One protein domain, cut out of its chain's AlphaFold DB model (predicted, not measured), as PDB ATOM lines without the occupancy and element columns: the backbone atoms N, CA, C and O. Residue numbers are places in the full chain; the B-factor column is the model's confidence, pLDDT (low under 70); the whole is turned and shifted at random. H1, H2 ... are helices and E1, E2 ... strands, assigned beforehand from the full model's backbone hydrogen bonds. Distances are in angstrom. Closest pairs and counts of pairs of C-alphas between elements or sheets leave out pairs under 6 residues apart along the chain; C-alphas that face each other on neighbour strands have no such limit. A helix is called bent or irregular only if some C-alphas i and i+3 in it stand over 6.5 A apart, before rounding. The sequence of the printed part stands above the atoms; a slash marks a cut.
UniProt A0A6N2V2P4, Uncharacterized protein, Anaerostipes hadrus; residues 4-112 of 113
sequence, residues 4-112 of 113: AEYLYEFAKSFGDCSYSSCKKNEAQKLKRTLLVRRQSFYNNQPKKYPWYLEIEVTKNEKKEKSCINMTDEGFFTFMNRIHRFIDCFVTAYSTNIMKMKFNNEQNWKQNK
ATOM      1  N   ALA A   4     -51.763  -5.305  45.148       54.19
ATOM      2  CA  ALA A   4     -50.911  -6.232  44.414       54.19
ATOM      3  C   ALA A   4     -51.273  -7.714  44.618       54.19
ATOM      4  O   ALA A   4     -51.290  -8.492  43.666       54.19
ATOM      5  N   GLU A   5     -51.547  -8.099  45.860       58.16
ATOM      6  CA  GLU A   5     -51.883  -9.463  46.263       58.16
ATOM      7  C   GLU A   5     -53.287  -9.833  45.767       58.16
ATOM      8  O   GLU A   5     -53.490 -10.920  45.233       58.16
ATOM      9  N   TYR A   6     -54.225  -8.877  45.808       60.59
ATOM     10  CA  TYR A   6     -55.542  -9.039  45.193       60.59
ATOM     11  C   TYR A   6     -55.448  -9.191  43.668       60.59
ATOM     12  O   TYR A   6     -56.086 -10.075  43.111       60.59
ATOM     13  N   LEU A   7     -54.628  -8.386  42.979       58.50
ATOM     14  CA  LEU A   7     -54.394  -8.522  41.534       58.50
ATOM     15  C   LEU A   7     -53.753  -9.865  41.163       58.50
ATOM     16  O   LEU A   7     -54.107 -10.438  40.134       58.50
ATOM     17  N   TYR A   8     -52.843 -10.372  41.995       62.19
ATOM     18  CA  TYR A   8     -52.211 -11.677  41.814       62.19
ATOM     19  C   TYR A   8     -53.214 -12.831  41.975       62.19
ATOM     20  O   TYR A   8     -53.311 -13.687  41.094       62.19
ATOM     21  N   GLU A   9     -54.011 -12.832  43.048       63.28
ATOM     22  CA  GLU A   9     -55.061 -13.840  43.274       63.28
ATOM     23  C   GLU A   9     -56.197 -13.738  42.239       63.28
ATOM     24  O   GLU A   9     -56.680 -14.746  41.717       63.28
ATOM     25  N   PHE A  10     -56.572 -12.521  41.845       58.91
ATOM     26  CA  PHE A  10     -57.532 -12.278  40.772       58.91
ATOM     27  C   PHE A  10     -57.009 -12.833  39.446       58.91
ATOM     28  O   PHE A  10     -57.735 -13.546  38.762       58.91
ATOM     29  N   ALA A  11     -55.736 -12.615  39.108       62.50
ATOM     30  CA  ALA A  11     -55.147 -13.097  37.862       62.50
ATOM     31  C   ALA A  11     -54.982 -14.617  37.768       62.50
ATOM     32  O   ALA A  11     -55.065 -15.147  36.662       62.50
ATOM     33  N   LYS A  12     -54.820 -15.332  38.891       62.16
ATOM     34  CA  LYS A  12     -54.928 -16.806  38.905       62.16
ATOM     35  C   LYS A  12     -56.296 -17.287  38.411       62.16
ATOM     36  O   LYS A  12     -56.397 -18.385  37.874       62.16
ATOM     37  N   SER A  13     -57.326 -16.454  38.573       61.47
ATOM     38  CA  SER A  13     -58.691 -16.720  38.114       61.47
ATOM     39  C   SER A  13     -58.905 -16.390  36.628       61.47
ATOM     40  O   SER A  13     -59.908 -16.811  36.055       61.47
ATOM     41  N   PHE A  14     -57.984 -15.663  35.977       58.22
ATOM     42  CA  PHE A  14     -58.052 -15.403  34.536       58.22
ATOM     43  C   PHE A  14     -57.328 -16.501  33.757       58.22
ATOM     44  O   PHE A  14     -56.147 -16.779  33.972       58.22
ATOM     45  N   GLY A  15     -58.034 -17.080  32.786       70.94
ATOM     46  CA  GLY A  15     -57.415 -17.891  31.742       70.94
ATOM     47  C   GLY A  15     -56.445 -17.082  30.872       70.94
ATOM     48  O   GLY A  15     -56.188 -15.897  31.102       70.94
ATOM     49  N   ASP A  16     -55.900 -17.731  29.845       84.81
ATOM     50  CA  ASP A  16     -55.098 -17.052  28.826       84.81
ATOM     51  C   ASP A  16     -55.874 -15.868  28.236       84.81
ATOM     52  O   ASP A  16     -57.059 -15.969  27.919       84.81
ATOM     53  N   CYS A  17     -55.210 -14.718  28.125       85.94
ATOM     54  CA  CYS A  17     -55.867 -13.457  27.802       85.94
ATOM     55  C   CYS A  17     -55.028 -12.617  26.840       85.94
ATOM     56  O   CYS A  17     -53.814 -12.785  26.713       85.94
ATOM     57  N   SER A  18     -55.678 -11.701  26.126       89.88
ATOM     58  CA  SER A  18     -55.009 -10.792  25.199       89.88
ATOM     59  C   SER A  18     -55.713  -9.442  25.207       89.88
ATOM     60  O   SER A  18     -56.926  -9.362  25.042       89.88
ATOM     61  N   TYR A  19     -54.935  -8.379  25.348       89.62
ATOM     62  CA  TYR A  19     -55.359  -6.993  25.245       89.62
ATOM     63  C   TYR A  19     -54.513  -6.289  24.190       89.62
ATOM     64  O   TYR A  19     -53.294  -6.445  24.154       89.62
ATOM     65  N   SER A  20     -55.147  -5.478  23.350       92.12
ATOM     66  CA  SER A  20     -54.446  -4.640  22.382       92.12
ATOM     67  C   SER A  20     -55.056  -3.251  22.333       92.12
ATOM     68  O   SER A  20     -56.278  -3.118  22.273       92.12
ATOM     69  N   SER A  21     -54.216  -2.226  22.268       93.81
ATOM     70  CA  SER A  21     -54.641  -0.852  22.028       93.81
ATOM     71  C   SER A  21     -53.830  -0.206  20.914       93.81
ATOM     72  O   SER A  21     -52.685  -0.569  20.642       93.81
ATOM     73  N   CYS A  22     -54.449   0.760  20.237       95.75
ATOM     74  CA  CYS A  22     -53.840   1.517  19.154       95.75
ATOM     75  C   CYS A  22     -54.240   2.986  19.277       95.75
ATOM     76  O   CYS A  22     -55.424   3.306  19.335       95.75
ATOM     77  N   LYS A  23     -53.259   3.890  19.245       96.00
ATOM     78  CA  LYS A  23     -53.475   5.337  19.177       96.00
ATOM     79  C   LYS A  23     -52.800   5.895  17.934       96.00
ATOM     80  O   LYS A  23     -51.593   5.733  17.756       96.00
ATOM     81  N   LYS A  24     -53.581   6.561  17.088       95.44
ATOM     82  CA  LYS A  24     -53.105   7.230  15.874       95.44
ATOM     83  C   LYS A  24     -53.169   8.744  16.056       95.44
ATOM     84  O   LYS A  24     -54.086   9.258  16.687       95.44
ATOM     85  N   ASN A  25     -52.179   9.439  15.517       94.62
ATOM     86  CA  ASN A  25     -52.153  10.880  15.344       94.62
ATOM     87  C   ASN A  25     -51.735  11.154  13.896       94.62
ATOM     88  O   ASN A  25     -50.558  11.033  13.549       94.62
ATOM     89  N   GLU A  26     -52.717  11.476  13.060       92.06
ATOM     90  CA  GLU A  26     -52.526  11.681  11.622       92.06
ATOM     91  C   GLU A  26     -51.690  12.927  11.330       92.06
ATOM     92  O   GLU A  26     -50.758  12.855  10.533       92.06
ATOM     93  N   ALA A  27     -51.928  14.023  12.059       93.12
ATOM     94  CA  ALA A  27     -51.167  15.266  11.920       93.12
ATOM     95  C   ALA A  27     -49.659  15.062  12.148       93.12
ATOM     96  O   ALA A  27     -48.833  15.724  11.527       93.12
ATOM     97  N   GLN A  28     -49.289  14.119  13.019       92.69
ATOM     98  CA  GLN A  28     -47.896  13.777  13.314       92.69
ATOM     99  C   GLN A  28     -47.400  12.518  12.585       92.69
ATOM    100  O   GLN A  28     -46.300  12.052  12.891       92.69
ATOM    101  N   LYS A  29     -48.200  11.938  11.673       95.44
ATOM    102  CA  LYS A  29     -47.932  10.649  11.001       95.44
ATOM    103  C   LYS A  29     -47.434   9.574  11.977       95.44
ATOM    104  O   LYS A  29     -46.445   8.882  11.726       95.44
ATOM    105  N   LEU A  30     -48.097   9.481  13.130       96.06
ATOM    106  CA  LEU A  30     -47.653   8.704  14.282       96.06
ATOM    107  C   LEU A  30     -48.720   7.693  14.696       96.06
ATOM    108  O   LEU A  30     -49.860   8.052  14.974       96.06
ATOM    109  N   LYS A  31     -48.337   6.426  14.812       96.81
ATOM    110  CA  LYS A  31     -49.159   5.342  15.350       96.81
ATOM    111  C   LYS A  31     -48.398   4.673  16.485       96.81
ATOM    112  O   LYS A  31     -47.215   4.387  16.349       96.81
ATOM    113  N   ARG A  32     -49.073   4.425  17.600       97.31
ATOM    114  CA  ARG A  32     -48.546   3.659  18.731       97.31
ATOM    115  C   ARG A  32     -49.487   2.508  19.024       97.31
ATOM    116  O   ARG A  32     -50.699   2.726  19.062       97.31
ATOM    117  N   THR A  33     -48.951   1.325  19.252       97.00
ATOM    118  CA  THR A  33     -49.721   0.147  19.644       97.00
ATOM    119  C   THR A  33     -49.105  -0.497  20.868       97.00
ATOM    120  O   THR A  33     -47.884  -0.570  20.975       97.00
ATOM    121  N   LEU A  34     -49.958  -0.958  21.777       95.19
ATOM    122  CA  LEU A  34     -49.588  -1.775  22.926       95.19
ATOM    123  C   LEU A  34     -50.322  -3.108  22.800       95.19
ATOM    124  O   LEU A  34     -51.539  -3.121  22.629       95.19
ATOM    125  N   LEU A  35     -49.592  -4.208  22.905       95.12
ATOM    126  CA  LEU A  35     -50.130  -5.558  22.994       95.12
ATOM    127  C   LEU A  35     -49.675  -6.163  24.320       95.12
ATOM    128  O   LEU A  35     -48.491  -6.134  24.646       95.12
ATOM    129  N   VAL A  36     -50.619  -6.715  25.073       92.88
ATOM    130  CA  VAL A  36     -50.373  -7.471  26.300       92.88
ATOM    131  C   VAL A  36     -51.066  -8.812  26.149       92.88
ATOM    132  O   VAL A  36     -52.260  -8.861  25.865       92.88
ATOM    133  N   ARG A  37     -50.338  -9.909  26.310       93.31
ATOM    134  CA  ARG A  37     -50.884 -11.258  26.177       93.31
ATOM    135  C   ARG A  37     -50.372 -12.148  27.294       93.31
ATOM    136  O   ARG A  37     -49.191 -12.095  27.617       93.31
ATOM    137  N   ARG A  38     -51.245 -13.001  27.819       90.94
ATOM    138  CA  ARG A  38     -50.898 -14.118  28.691       90.94
ATOM    139  C   ARG A  38     -51.174 -15.427  27.968       90.94
ATOM    140  O   ARG A  38     -52.269 -15.624  27.450       90.94
ATOM    141  N   GLN A  39     -50.180 -16.300  27.939       90.75
ATOM    142  CA  GLN A  39     -50.277 -17.656  27.424       90.75
ATOM    143  C   GLN A  39     -49.596 -18.613  28.403       90.75
ATOM    144  O   GLN A  39     -48.369 -18.663  28.483       90.75
ATOM    145  N   SER A  40     -50.392 -19.381  29.132       87.75
ATOM    146  CA  SER A  40     -49.934 -20.253  30.212       87.75
ATOM    147  C   SER A  40     -49.288 -21.525  29.676       87.75
ATOM    148  O   SER A  40     -48.337 -22.019  30.276       87.75
ATOM    149  N   PHE A  41     -49.757 -22.031  28.529       87.31
ATOM    150  CA  PHE A  41     -49.282 -23.282  27.935       87.31
ATOM    151  C   PHE A  41     -48.890 -23.134  26.461       87.31
ATOM    152  O   PHE A  41     -49.477 -22.363  25.700       87.31
ATOM    153  N   TYR A  42     -47.904 -23.921  26.040       84.12
ATOM    154  CA  TYR A  42     -47.553 -24.144  24.641       84.12
ATOM    155  C   TYR A  42     -47.222 -25.626  24.451       84.12
ATOM    156  O   TYR A  42     -46.440 -26.175  25.219       84.12
ATOM    157  N   ASN A  43     -47.834 -26.282  23.460       86.94
ATOM    158  CA  ASN A  43     -47.690 -27.727  23.221       86.94
ATOM    159  C   ASN A  43     -47.885 -28.575  24.497       86.94
ATOM    160  O   ASN A  43     -47.064 -29.433  24.813       86.94
ATOM    161  N   ASN A  44     -48.953 -28.300  25.255       87.06
ATOM    162  CA  ASN A  44     -49.277 -28.938  26.542       87.06
ATOM    163  C   ASN A  44     -48.201 -28.803  27.638       87.06
ATOM    164  O   ASN A  44     -48.292 -29.469  28.666       87.06
ATOM    165  N   GLN A  45     -47.215 -27.918  27.466       88.38
ATOM    166  CA  GLN A  45     -46.215 -27.607  28.485       88.38
ATOM    167  C   GLN A  45     -46.416 -26.194  29.042       88.38
ATOM    168  O   GLN A  45     -46.686 -25.268  28.269       88.38
ATOM    169  N   PRO A  46     -46.289 -25.999  30.368       88.38
ATOM    170  CA  PRO A  46     -46.400 -24.680  30.972       88.38
ATOM    171  C   PRO A  46     -45.248 -23.783  30.504       88.38
ATOM    172  O   PRO A  46     -44.083 -24.185  30.490       88.38
ATOM    173  N   LYS A  47     -45.557 -22.543  30.120       90.12
ATOM    174  CA  LYS A  47     -44.541 -21.570  29.709       90.12
ATOM    175  C   LYS A  47     -43.857 -20.980  30.938       90.12
ATOM    176  O   LYS A  47     -44.513 -20.455  31.831       90.12
ATOM    177  N   LYS A  48     -42.522 -20.954  30.923       91.19
ATOM    178  CA  LYS A  48     -41.713 -20.269  31.949       91.19
ATOM    179  C   LYS A  48     -42.002 -18.761  32.026       91.19
ATOM    180  O   LYS A  48     -41.946 -18.178  33.102       91.19
ATOM    181  N   TYR A  49     -42.310 -18.143  30.887       93.94
ATOM    182  CA  TYR A  49     -42.644 -16.723  30.766       93.94
ATOM    183  C   TYR A  49     -43.991 -16.586  30.047       93.94
ATOM    184  O   TYR A  49     -44.019 -16.495  28.816       93.94
ATOM    185  N   PRO A  50     -45.113 -16.677  30.779       92.44
ATOM    186  CA  PRO A  50     -46.437 -16.699  30.173       92.44
ATOM    187  C   PRO A  50     -46.883 -15.326  29.660       92.44
ATOM    188  O   PRO A  50     -47.743 -15.265  28.785       92.44
ATOM    189  N   TRP A  51     -46.309 -14.227  30.154       93.00
ATOM    190  CA  TRP A  51     -46.682 -12.878  29.731       93.00
ATOM    191  C   TRP A  51     -45.806 -12.369  28.594       93.00
ATOM    192  O   TRP A  51     -44.586 -12.481  28.660       93.00
ATOM    193  N   TYR A  52     -46.434 -11.740  27.605       94.94
ATOM    194  CA  TYR A  52     -45.805 -11.036  26.495       94.94
ATOM    195  C   TYR A  52     -46.336  -9.608  26.418       94.94
ATOM    196  O   TYR A  52     -47.548  -9.397  26.313       94.94
ATOM    197  N   LEU A  53     -45.433  -8.632  26.462       95.25
ATOM    198  CA  LEU A  53     -45.745  -7.224  26.258       95.25
ATOM    199  C   LEU A  53     -44.994  -6.725  25.031       95.25
ATOM    200  O   LEU A  53     -43.799  -6.973  24.882       95.25
ATOM    201  N   GLU A  54     -45.683  -5.980  24.180       97.06
ATOM    202  CA  GLU A  54     -45.126  -5.388  22.972       97.06
ATOM    203  C   GLU A  54     -45.616  -3.954  22.811       97.06
ATOM    204  O   GLU A  54     -46.810  -3.671  22.902       97.06
ATOM    205  N   ILE A  55     -44.678  -3.055  22.528       96.44
ATOM    206  CA  ILE A  55     -44.940  -1.685  22.117       96.44
ATOM    207  C   ILE A  55     -44.373  -1.526  20.713       96.44
ATOM    208  O   ILE A  55     -43.183  -1.745  20.490       96.44
ATOM    209  N   GLU A  56     -45.217  -1.110  19.778       97.88
ATOM    210  CA  GLU A  56     -44.787  -0.710  18.440       97.88
ATOM    211  C   GLU A  56     -45.121   0.770  18.232       97.88
ATOM    212  O   GLU A  56     -46.232   1.238  18.502       97.88
ATOM    213  N   VAL A  57     -44.134   1.523  17.757       97.31
ATOM    214  CA  VAL A  57     -44.257   2.926  17.379       97.31
ATOM    215  C   VAL A  57     -43.927   3.035  15.901       97.31
ATOM    216  O   VAL A  57     -42.822   2.736  15.468       97.31
ATOM    217  N   THR A  58     -44.895   3.482  15.109       97.12
ATOM    218  CA  THR A  58     -44.681   3.858  13.711       97.12
ATOM    219  C   THR A  58     -44.703   5.376  13.602       97.12
ATOM    220  O   THR A  58     -45.727   5.985  13.907       97.12
ATOM    221  N   LYS A  59     -43.616   6.000  13.149       95.94
ATOM    222  CA  LYS A  59     -43.538   7.448  12.912       95.94
ATOM    223  C   LYS A  59     -42.959   7.708  11.531       95.94
ATOM    224  O   LYS A  59     -41.860   7.246  11.246       95.94
ATOM    225  N   ASN A  60     -43.667   8.471  10.698       94.19
ATOM    226  CA  ASN A  60     -43.245   8.739   9.316       94.19
ATOM    227  C   ASN A  60     -42.857   7.440   8.585       94.19
ATOM    228  O   ASN A  60     -41.760   7.340   8.046       94.19
ATOM    229  N   GLU A  61     -43.719   6.421   8.679       89.88
ATOM    230  CA  GLU A  61     -43.540   5.083   8.079       89.88
ATOM    231  C   GLU A  61     -42.383   4.238   8.647       89.88
ATOM    232  O   GLU A  61     -42.343   3.031   8.415       89.88
ATOM    233  N   LYS A  62     -41.504   4.807   9.482       95.44
ATOM    234  CA  LYS A  62     -40.488   4.051  10.224       95.44
ATOM    235  C   LYS A  62     -41.116   3.366  11.429       95.44
ATOM    236  O   LYS A  62     -41.816   4.012  12.209       95.44
ATOM    237  N   LYS A  63     -40.854   2.068  11.578       96.06
ATOM    238  CA  LYS A  63     -41.376   1.231  12.661       96.06
ATOM    239  C   LYS A  63     -40.277   0.873  13.647       96.06
ATOM    240  O   LYS A  63     -39.238   0.359  13.249       96.06
ATOM    241  N   GLU A  64     -40.556   1.082  14.923       97.44
ATOM    242  CA  GLU A  64     -39.739   0.634  16.044       97.44
ATOM    243  C   GLU A  64     -40.598  -0.242  16.949       97.44
ATOM    244  O   GLU A  64     -41.724   0.126  17.297       97.44
ATOM    245  N   LYS A  65     -40.075  -1.410  17.314       96.94
ATOM    246  CA  LYS A  65     -40.773  -2.399  18.130       96.94
ATOM    247  C   LYS A  65     -39.897  -2.807  19.302       96.94
ATOM    248  O   LYS A  65     -38.748  -3.197  19.113       96.94
ATOM    249  N   SER A  66     -40.491  -2.795  20.487       97.19
ATOM    250  CA  SER A  66     -39.888  -3.282  21.723       97.19
ATOM    251  C   SER A  66     -40.821  -4.307  22.344       97.19
ATOM    252  O   SER A  66     -42.025  -4.072  22.434       97.19
ATOM    253  N   CYS A  67     -40.287  -5.447  22.775       96.19
ATOM    254  CA  CYS A  67     -41.085  -6.457  23.456       96.19
ATOM    255  C   CYS A  67     -40.325  -7.136  24.593       96.19
ATOM    256  O   CYS A  67     -39.095  -7.124  24.631       96.19
ATOM    257  N   ILE A  68     -41.075  -7.712  25.528       95.50
ATOM    258  CA  ILE A  68     -40.545  -8.426  26.686       95.50
ATOM    259  C   ILE A  68     -41.456  -9.602  27.038       95.50
ATOM    260  O   ILE A  68     -42.682  -9.493  26.984       95.50
ATOM    261  N   ASN A  69     -40.839 -10.726  27.406       95.06
ATOM    262  CA  ASN A  69     -41.524 -11.852  28.028       95.06
ATOM    263  C   ASN A  69     -41.275 -11.827  29.539       95.06
ATOM    264  O   ASN A  69     -40.153 -11.550  29.967       95.06
ATOM    265  N   MET A  70     -42.289 -12.127  30.347       94.12
ATOM    266  CA  MET A  70     -42.201 -12.045  31.808       94.12
ATOM    267  C   MET A  70     -42.846 -13.250  32.494       94.12
ATOM    268  O   MET A  70     -43.750 -13.891  31.954       94.12
ATOM    269  N   THR A  71     -42.364 -13.550  33.702       92.88
ATOM    270  CA  THR A  71     -43.054 -14.443  34.642       92.88
ATOM    271  C   THR A  71     -44.322 -13.759  35.156       92.88
ATOM    272  O   THR A  71     -44.454 -12.539  35.027       92.88
ATOM    273  N   ASP A  72     -45.242 -14.511  35.766       86.31
ATOM    274  CA  ASP A  72     -46.399 -13.912  36.452       86.31
ATOM    275  C   ASP A  72     -45.932 -12.885  37.505       86.31
ATOM    276  O   ASP A  72     -46.324 -11.723  37.450       86.31
ATOM    277  N   GLU A  73     -45.001 -13.263  38.387       87.31
ATOM    278  CA  GLU A  73     -44.421 -12.362  39.400       87.31
ATOM    279  C   GLU A  73     -43.807 -11.090  38.789       87.31
ATOM    280  O   GLU A  73     -44.036  -9.976  39.270       87.31
ATOM    281  N   GLY A  74     -43.049 -11.246  37.698       90.19
ATOM    282  CA  GLY A  74     -42.436 -10.128  36.993       90.19
ATOM    283  C   GLY A  74     -43.483  -9.167  36.436       90.19
ATOM    284  O   GLY A  74     -43.346  -7.952  36.595       90.19
ATOM    285  N   PHE A  75     -44.543  -9.700  35.822       89.25
ATOM    286  CA  PHE A  75     -45.639  -8.900  35.287       89.25
ATOM    287  C   PHE A  75     -46.359  -8.110  36.388       89.25
ATOM    288  O   PHE A  75     -46.511  -6.896  36.255       89.25
ATOM    289  N   PHE A  76     -46.731  -8.742  37.508       85.25
ATOM    290  CA  PHE A  76     -47.404  -8.029  38.604       85.25
ATOM    291  C   PHE A  76     -46.506  -6.984  39.255       85.25
ATOM    292  O   PHE A  76     -46.949  -5.866  39.506       85.25
ATOM    293  N   THR A  77     -45.223  -7.292  39.446       88.25
ATOM    294  CA  THR A  77     -44.250  -6.315  39.948       88.25
ATOM    295  C   THR A  77     -44.173  -5.091  39.037       88.25
ATOM    296  O   THR A  77     -44.152  -3.953  39.512       88.25
ATOM    297  N   PHE A  78     -44.164  -5.301  37.720       88.12
ATOM    298  CA  PHE A  78     -44.164  -4.222  36.736       88.12
ATOM    299  C   PHE A  78     -45.461  -3.401  36.760       88.12
ATOM    300  O   PHE A  78     -45.398  -2.172  36.834       88.12
ATOM    301  N   MET A  79     -46.626  -4.052  36.780       85.44
ATOM    302  CA  MET A  79     -47.923  -3.369  36.844       85.44
ATOM    303  C   MET A  79     -48.086  -2.564  38.137       85.44
ATOM    304  O   MET A  79     -48.535  -1.421  38.091       85.44
ATOM    305  N   ASN A  80     -47.628  -3.093  39.274       84.25
ATOM    306  CA  ASN A  80     -47.626  -2.369  40.545       84.25
ATOM    307  C   ASN A  80     -46.734  -1.125  40.500       84.25
ATOM    308  O   ASN A  80     -47.099  -0.080  41.039       84.25
ATOM    309  N   ARG A  81     -45.574  -1.199  39.835       88.19
ATOM    310  CA  ARG A  81     -44.712  -0.022  39.628       88.19
ATOM    311  C   ARG A  81     -45.393   1.028  38.756       88.19
ATOM    312  O   ARG A  81     -45.301   2.208  39.082       88.19
ATOM    313  N   ILE A  82     -46.094   0.621  37.695       87.12
ATOM    314  CA  ILE A  82     -46.881   1.540  36.857       87.12
ATOM    315  C   ILE A  82     -47.990   2.196  37.677       87.12
ATOM    316  O   ILE A  82     -48.129   3.413  37.623       87.12
ATOM    317  N   HIS A  83     -48.746   1.415  38.449       84.19
ATOM    318  CA  HIS A  83     -49.825   1.931  39.286       84.19
ATOM    319  C   HIS A  83     -49.302   2.978  40.271       84.19
ATOM    320  O   HIS A  83     -49.755   4.117  40.256       84.19
ATOM    321  N   ARG A  84     -48.251   2.642  41.034       85.06
ATOM    322  CA  ARG A  84     -47.603   3.582  41.963       85.06
ATOM    323  C   ARG A  84     -47.076   4.825  41.253       85.06
ATOM    324  O   ARG A  84     -47.216   5.926  41.773       85.06
ATOM    325  N   PHE A  85     -46.482   4.675  40.067       85.62
ATOM    326  CA  PHE A  85     -46.020   5.819  39.281       85.62
ATOM    327  C   PHE A  85     -47.180   6.739  38.885       85.62
ATOM    328  O   PHE A  85     -47.064   7.952  39.049       85.62
ATOM    329  N   ILE A  86     -48.289   6.179  38.393       83.12
ATOM    330  CA  ILE A  86     -49.484   6.946  38.028       83.12
ATOM    331  C   ILE A  86     -50.047   7.652  39.260       83.12
ATOM    332  O   ILE A  86     -50.271   8.857  39.194       83.12
ATOM    333  N   ASP A  87     -50.197   6.954  40.385       81.75
ATOM    334  CA  ASP A  87     -50.709   7.537  41.629       81.75
ATOM    335  C   ASP A  87     -49.835   8.697  42.110       81.75
ATOM    336  O   ASP A  87     -50.344   9.783  42.398       81.75
ATOM    337  N   CYS A  88     -48.511   8.504  42.152       82.44
ATOM    338  CA  CYS A  88     -47.565   9.554  42.519       82.44
ATOM    339  C   CYS A  88     -47.631  10.731  41.541       82.44
ATOM    340  O   CYS A  88     -47.653  11.888  41.963       82.44
ATOM    341  N   PHE A  89     -47.681  10.462  40.235       81.94
ATOM    342  CA  PHE A  89     -47.721  11.508  39.221       81.94
ATOM    343  C   PHE A  89     -49.020  12.319  39.290       81.94
ATOM    344  O   PHE A  89     -48.981  13.550  39.297       81.94
ATOM    345  N   VAL A  90     -50.168  11.647  39.381       78.00
ATOM    346  CA  VAL A  90     -51.485  12.285  39.471       78.00
ATOM    347  C   VAL A  90     -51.607  13.065  40.777       78.00
ATOM    348  O   VAL A  90     -51.961  14.239  40.742       78.00
ATOM    349  N   THR A  91     -51.250  12.466  41.910       74.62
ATOM    350  CA  THR A  91     -51.480  13.076  43.228       74.62
ATOM    351  C   THR A  91     -50.492  14.201  43.530       74.62
ATOM    352  O   THR A  91     -50.892  15.261  44.007       74.62
ATOM    353  N   ALA A  92     -49.201  14.005  43.244       68.31
ATOM    354  CA  ALA A  92     -48.158  14.944  43.664       68.31
ATOM    355  C   ALA A  92     -47.718  15.914  42.556       68.31
ATOM    356  O   ALA A  92     -47.418  17.076  42.834       68.31
ATOM    357  N   TYR A  93     -47.665  15.465  41.299       67.69
ATOM    358  CA  TYR A  93     -47.055  16.246  40.217       67.69
ATOM    359  C   TYR A  93     -48.058  16.959  39.314       67.69
ATOM    360  O   TYR A  93     -47.782  18.082  38.888       67.69
ATOM    361  N   SER A  94     -49.224  16.370  39.039       70.62
ATOM    362  CA  SER A  94     -50.175  16.936  38.074       70.62
ATOM    363  C   SER A  94     -50.660  18.332  38.488       70.62
ATOM    364  O   SER A  94     -50.637  19.259  37.677       70.62
ATOM    365  N   THR A  95     -50.966  18.522  39.773       70.69
ATOM    366  CA  THR A  95     -51.383  19.807  40.349       70.69
ATOM    367  C   THR A  95     -50.291  20.870  40.234       70.69
ATOM    368  O   THR A  95     -50.575  22.015  39.886       70.69
ATOM    369  N   ASN A  96     -49.031  20.501  40.481       74.44
ATOM    370  CA  ASN A  96     -47.901  21.427  40.377       74.44
ATOM    371  C   ASN A  96     -47.623  21.814  38.921       74.44
ATOM    372  O   ASN A  96     -47.453  22.995  38.624       74.44
ATOM    373  N   ILE A  97     -47.663  20.852  37.995       73.94
ATOM    374  CA  ILE A  97     -47.496  21.107  36.559       73.94
ATOM    375  C   ILE A  97     -48.619  22.013  36.038       73.94
ATOM    376  O   ILE A  97     -48.344  22.972  35.313       73.94
ATOM    377  N   MET A  98     -49.874  21.766  36.429       75.19
ATOM    378  CA  MET A  98     -50.995  22.629  36.045       75.19
ATOM    379  C   MET A  98     -50.858  24.043  36.614       75.19
ATOM    380  O   MET A  98     -51.064  25.003  35.875       75.19
ATOM    381  N   LYS A  99     -50.452  24.192  37.883       77.00
ATOM    382  CA  LYS A  99     -50.193  25.508  38.491       77.00
ATOM    383  C   LYS A  99     -49.085  26.270  37.765       77.00
ATOM    384  O   LYS A  99     -49.263  27.444  37.456       77.00
ATOM    385  N   MET A 100     -47.967  25.616  37.445       79.81
ATOM    386  CA  MET A 100     -46.877  26.252  36.692       79.81
ATOM    387  C   MET A 100     -47.328  26.677  35.293       79.81
ATOM    388  O   MET A 100     -47.025  27.788  34.861       79.81
ATOM    389  N   LYS A 101     -48.095  25.827  34.599       80.69
ATOM    390  CA  LYS A 101     -48.642  26.157  33.281       80.69
ATOM    391  C   LYS A 101     -49.590  27.359  33.351       80.69
ATOM    392  O   LYS A 101     -49.441  28.286  32.562       80.69
ATOM    393  N   PHE A 102     -50.502  27.370  34.322       79.88
ATOM    394  CA  PHE A 102     -51.427  28.480  34.545       79.88
ATOM    395  C   PHE A 102     -50.685  29.791  34.835       79.88
ATOM    396  O   PHE A 102     -50.959  30.804  34.196       79.88
ATOM    397  N   ASN A 103     -49.699  29.771  35.736       82.56
ATOM    398  CA  ASN A 103     -48.912  30.958  36.079       82.56
ATOM    399  C   ASN A 103     -48.138  31.505  34.873       82.56
ATOM    400  O   ASN A 103     -48.123  32.712  34.648       82.56
ATOM    401  N   ASN A 104     -47.544  30.632  34.056       80.62
ATOM    402  CA  ASN A 104     -46.851  31.053  32.839       80.62
ATOM    403  C   ASN A 104     -47.803  31.693  31.817       80.62
ATOM    404  O   ASN A 104     -47.456  32.701  31.206       80.62
ATOM    405  N   GLU A 105     -49.011  31.147  31.645       80.56
ATOM    406  CA  GLU A 105     -50.026  31.724  30.755       80.56
ATOM    407  C   GLU A 105     -50.531  33.089  31.250       80.56
ATOM    408  O   GLU A 105     -50.772  33.980  30.434       80.56
ATOM    409  N   GLN A 106     -50.661  33.283  32.566       76.25
ATOM    410  CA  GLN A 106     -51.032  34.575  33.157       76.25
ATOM    411  C   GLN A 106     -49.918  35.617  33.004       76.25
ATOM    412  O   GLN A 106     -50.177  36.719  32.524       76.25
ATOM    413  N   ASN A 107     -48.669  35.253  33.310       74.12
ATOM    414  CA  ASN A 107     -47.512  36.142  33.156       74.12
ATOM    415  C   ASN A 107     -47.310  36.570  31.694       74.12
ATOM    416  O   ASN A 107     -46.998  37.722  31.409       74.12
ATOM    417  N   TRP A 108     -47.540  35.661  30.742       71.69
ATOM    418  CA  TRP A 108     -47.482  35.980  29.314       71.69
ATOM    419  C   TRP A 108     -48.569  36.970  28.873       71.69
ATOM    420  O   TRP A 108     -48.314  37.819  28.021       71.69
ATOM    421  N   LYS A 109     -49.782  36.871  29.434       69.31
ATOM    422  CA  LYS A 109     -50.869  37.825  29.162       69.31
ATOM    423  C   LYS A 109     -50.586  39.197  29.769       69.31
ATOM    424  O   LYS A 109     -50.889  40.196  29.129       69.31
ATOM    425  N   GLN A 110     -49.991  39.244  30.959       63.44
ATOM    426  CA  GLN A 110     -49.603  40.497  31.613       63.44
ATOM    427  C   GLN A 110     -48.474  41.218  30.870       63.44
ATOM    428  O   GLN A 110     -48.567  42.419  30.681       63.44
ATOM    429  N   ASN A 111     -47.470  40.495  30.365       61.66
ATOM    430  CA  ASN A 111     -46.346  41.082  29.616       61.66
ATOM    431  C   ASN A 111     -46.692  41.530  28.179       61.66
ATOM    432  O   ASN A 111     -45.807  41.977  27.450       61.66
ATOM    433  N   LYS A 112     -47.939  41.343  27.732       56.28
ATOM    434  CA  LYS A 112     -48.430  41.776  26.413       56.28
ATOM    435  C   LYS A 112     -49.321  43.025  26.463       56.28
ATOM    436  O   LYS A 112     -49.708  43.493  25.393       56.28
TER     437      LYS A 112
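AT A GLANCE: This is residues 4 to 112 of the 113 residues of an uncharacterized protein of Anaerostipes hadrus (UniProt A0A6N2V2P4). A four-stranded sheet and the long bent helix H2 spread from one end as an open V, with short H1 packed on H2a near the corner; residues 90 to 96 and 98 to 112 stick out. The 109 printed residues run H1 E1 E2 E3 E4 H2, class mixed; the sheet, order E1 E2 E3 E4, is antiparallel. It is only just extended, close to loose: radius of gyration 20.0 A, spans 71 by 39 by 16 A.

HOW THE PARTS SIT: H1, residues 4 to 12, touches H2a, residues 72 to 92, through residues 76 to 80 of H2a alone; the closest C-alphas, of Ala 4 and Asn 80, are 6.4 A apart, at a steep tilt of 42 degrees, opposite ways. E1, residues 17 to 25, E2, 30 to 38, E3, 51 to 59, and E4, 62 to 70, form a meander of hairpins, each strand the antiparallel neighbour of the one before; N 21 and O 34, N 33 and O 56, and N 55 and O 66, each 2.8 A, are within hydrogen-bond range. H2a only grazes the sheet, with residues 72 to 78. H2, residues 72 to 110, was assigned as one helix by its hydrogen bonds but is bent: C-alphas 92 and 95 are 6.7 A apart, and H2a and H2b, residues 95 to 110, stand at a tilt of 38 degrees, only just steep. In H1, H2a and H2b every O i to N i+4 pair is within range.

IN THESE COORDINATES: H1 begins at C-alpha 4 (-50.911, -6.232, 44.414) and spans 12.6 A. E1 to E4 span 27.6, 27.2, 26.6 and 27.0 A, H2a 29.8 A and H2b 22.5 A, ending at C-alpha 110 (-49.603, 40.497, 31.613).

THE WHOLE: The C-alphas farthest apart, of Asn 44 and Lys 112, are 70.7 A apart. The printed part has no cut; E2 to E3 is a long link. pLDDT is under 70 at residues 4 to 14, 92 to 93 and 109 to 112.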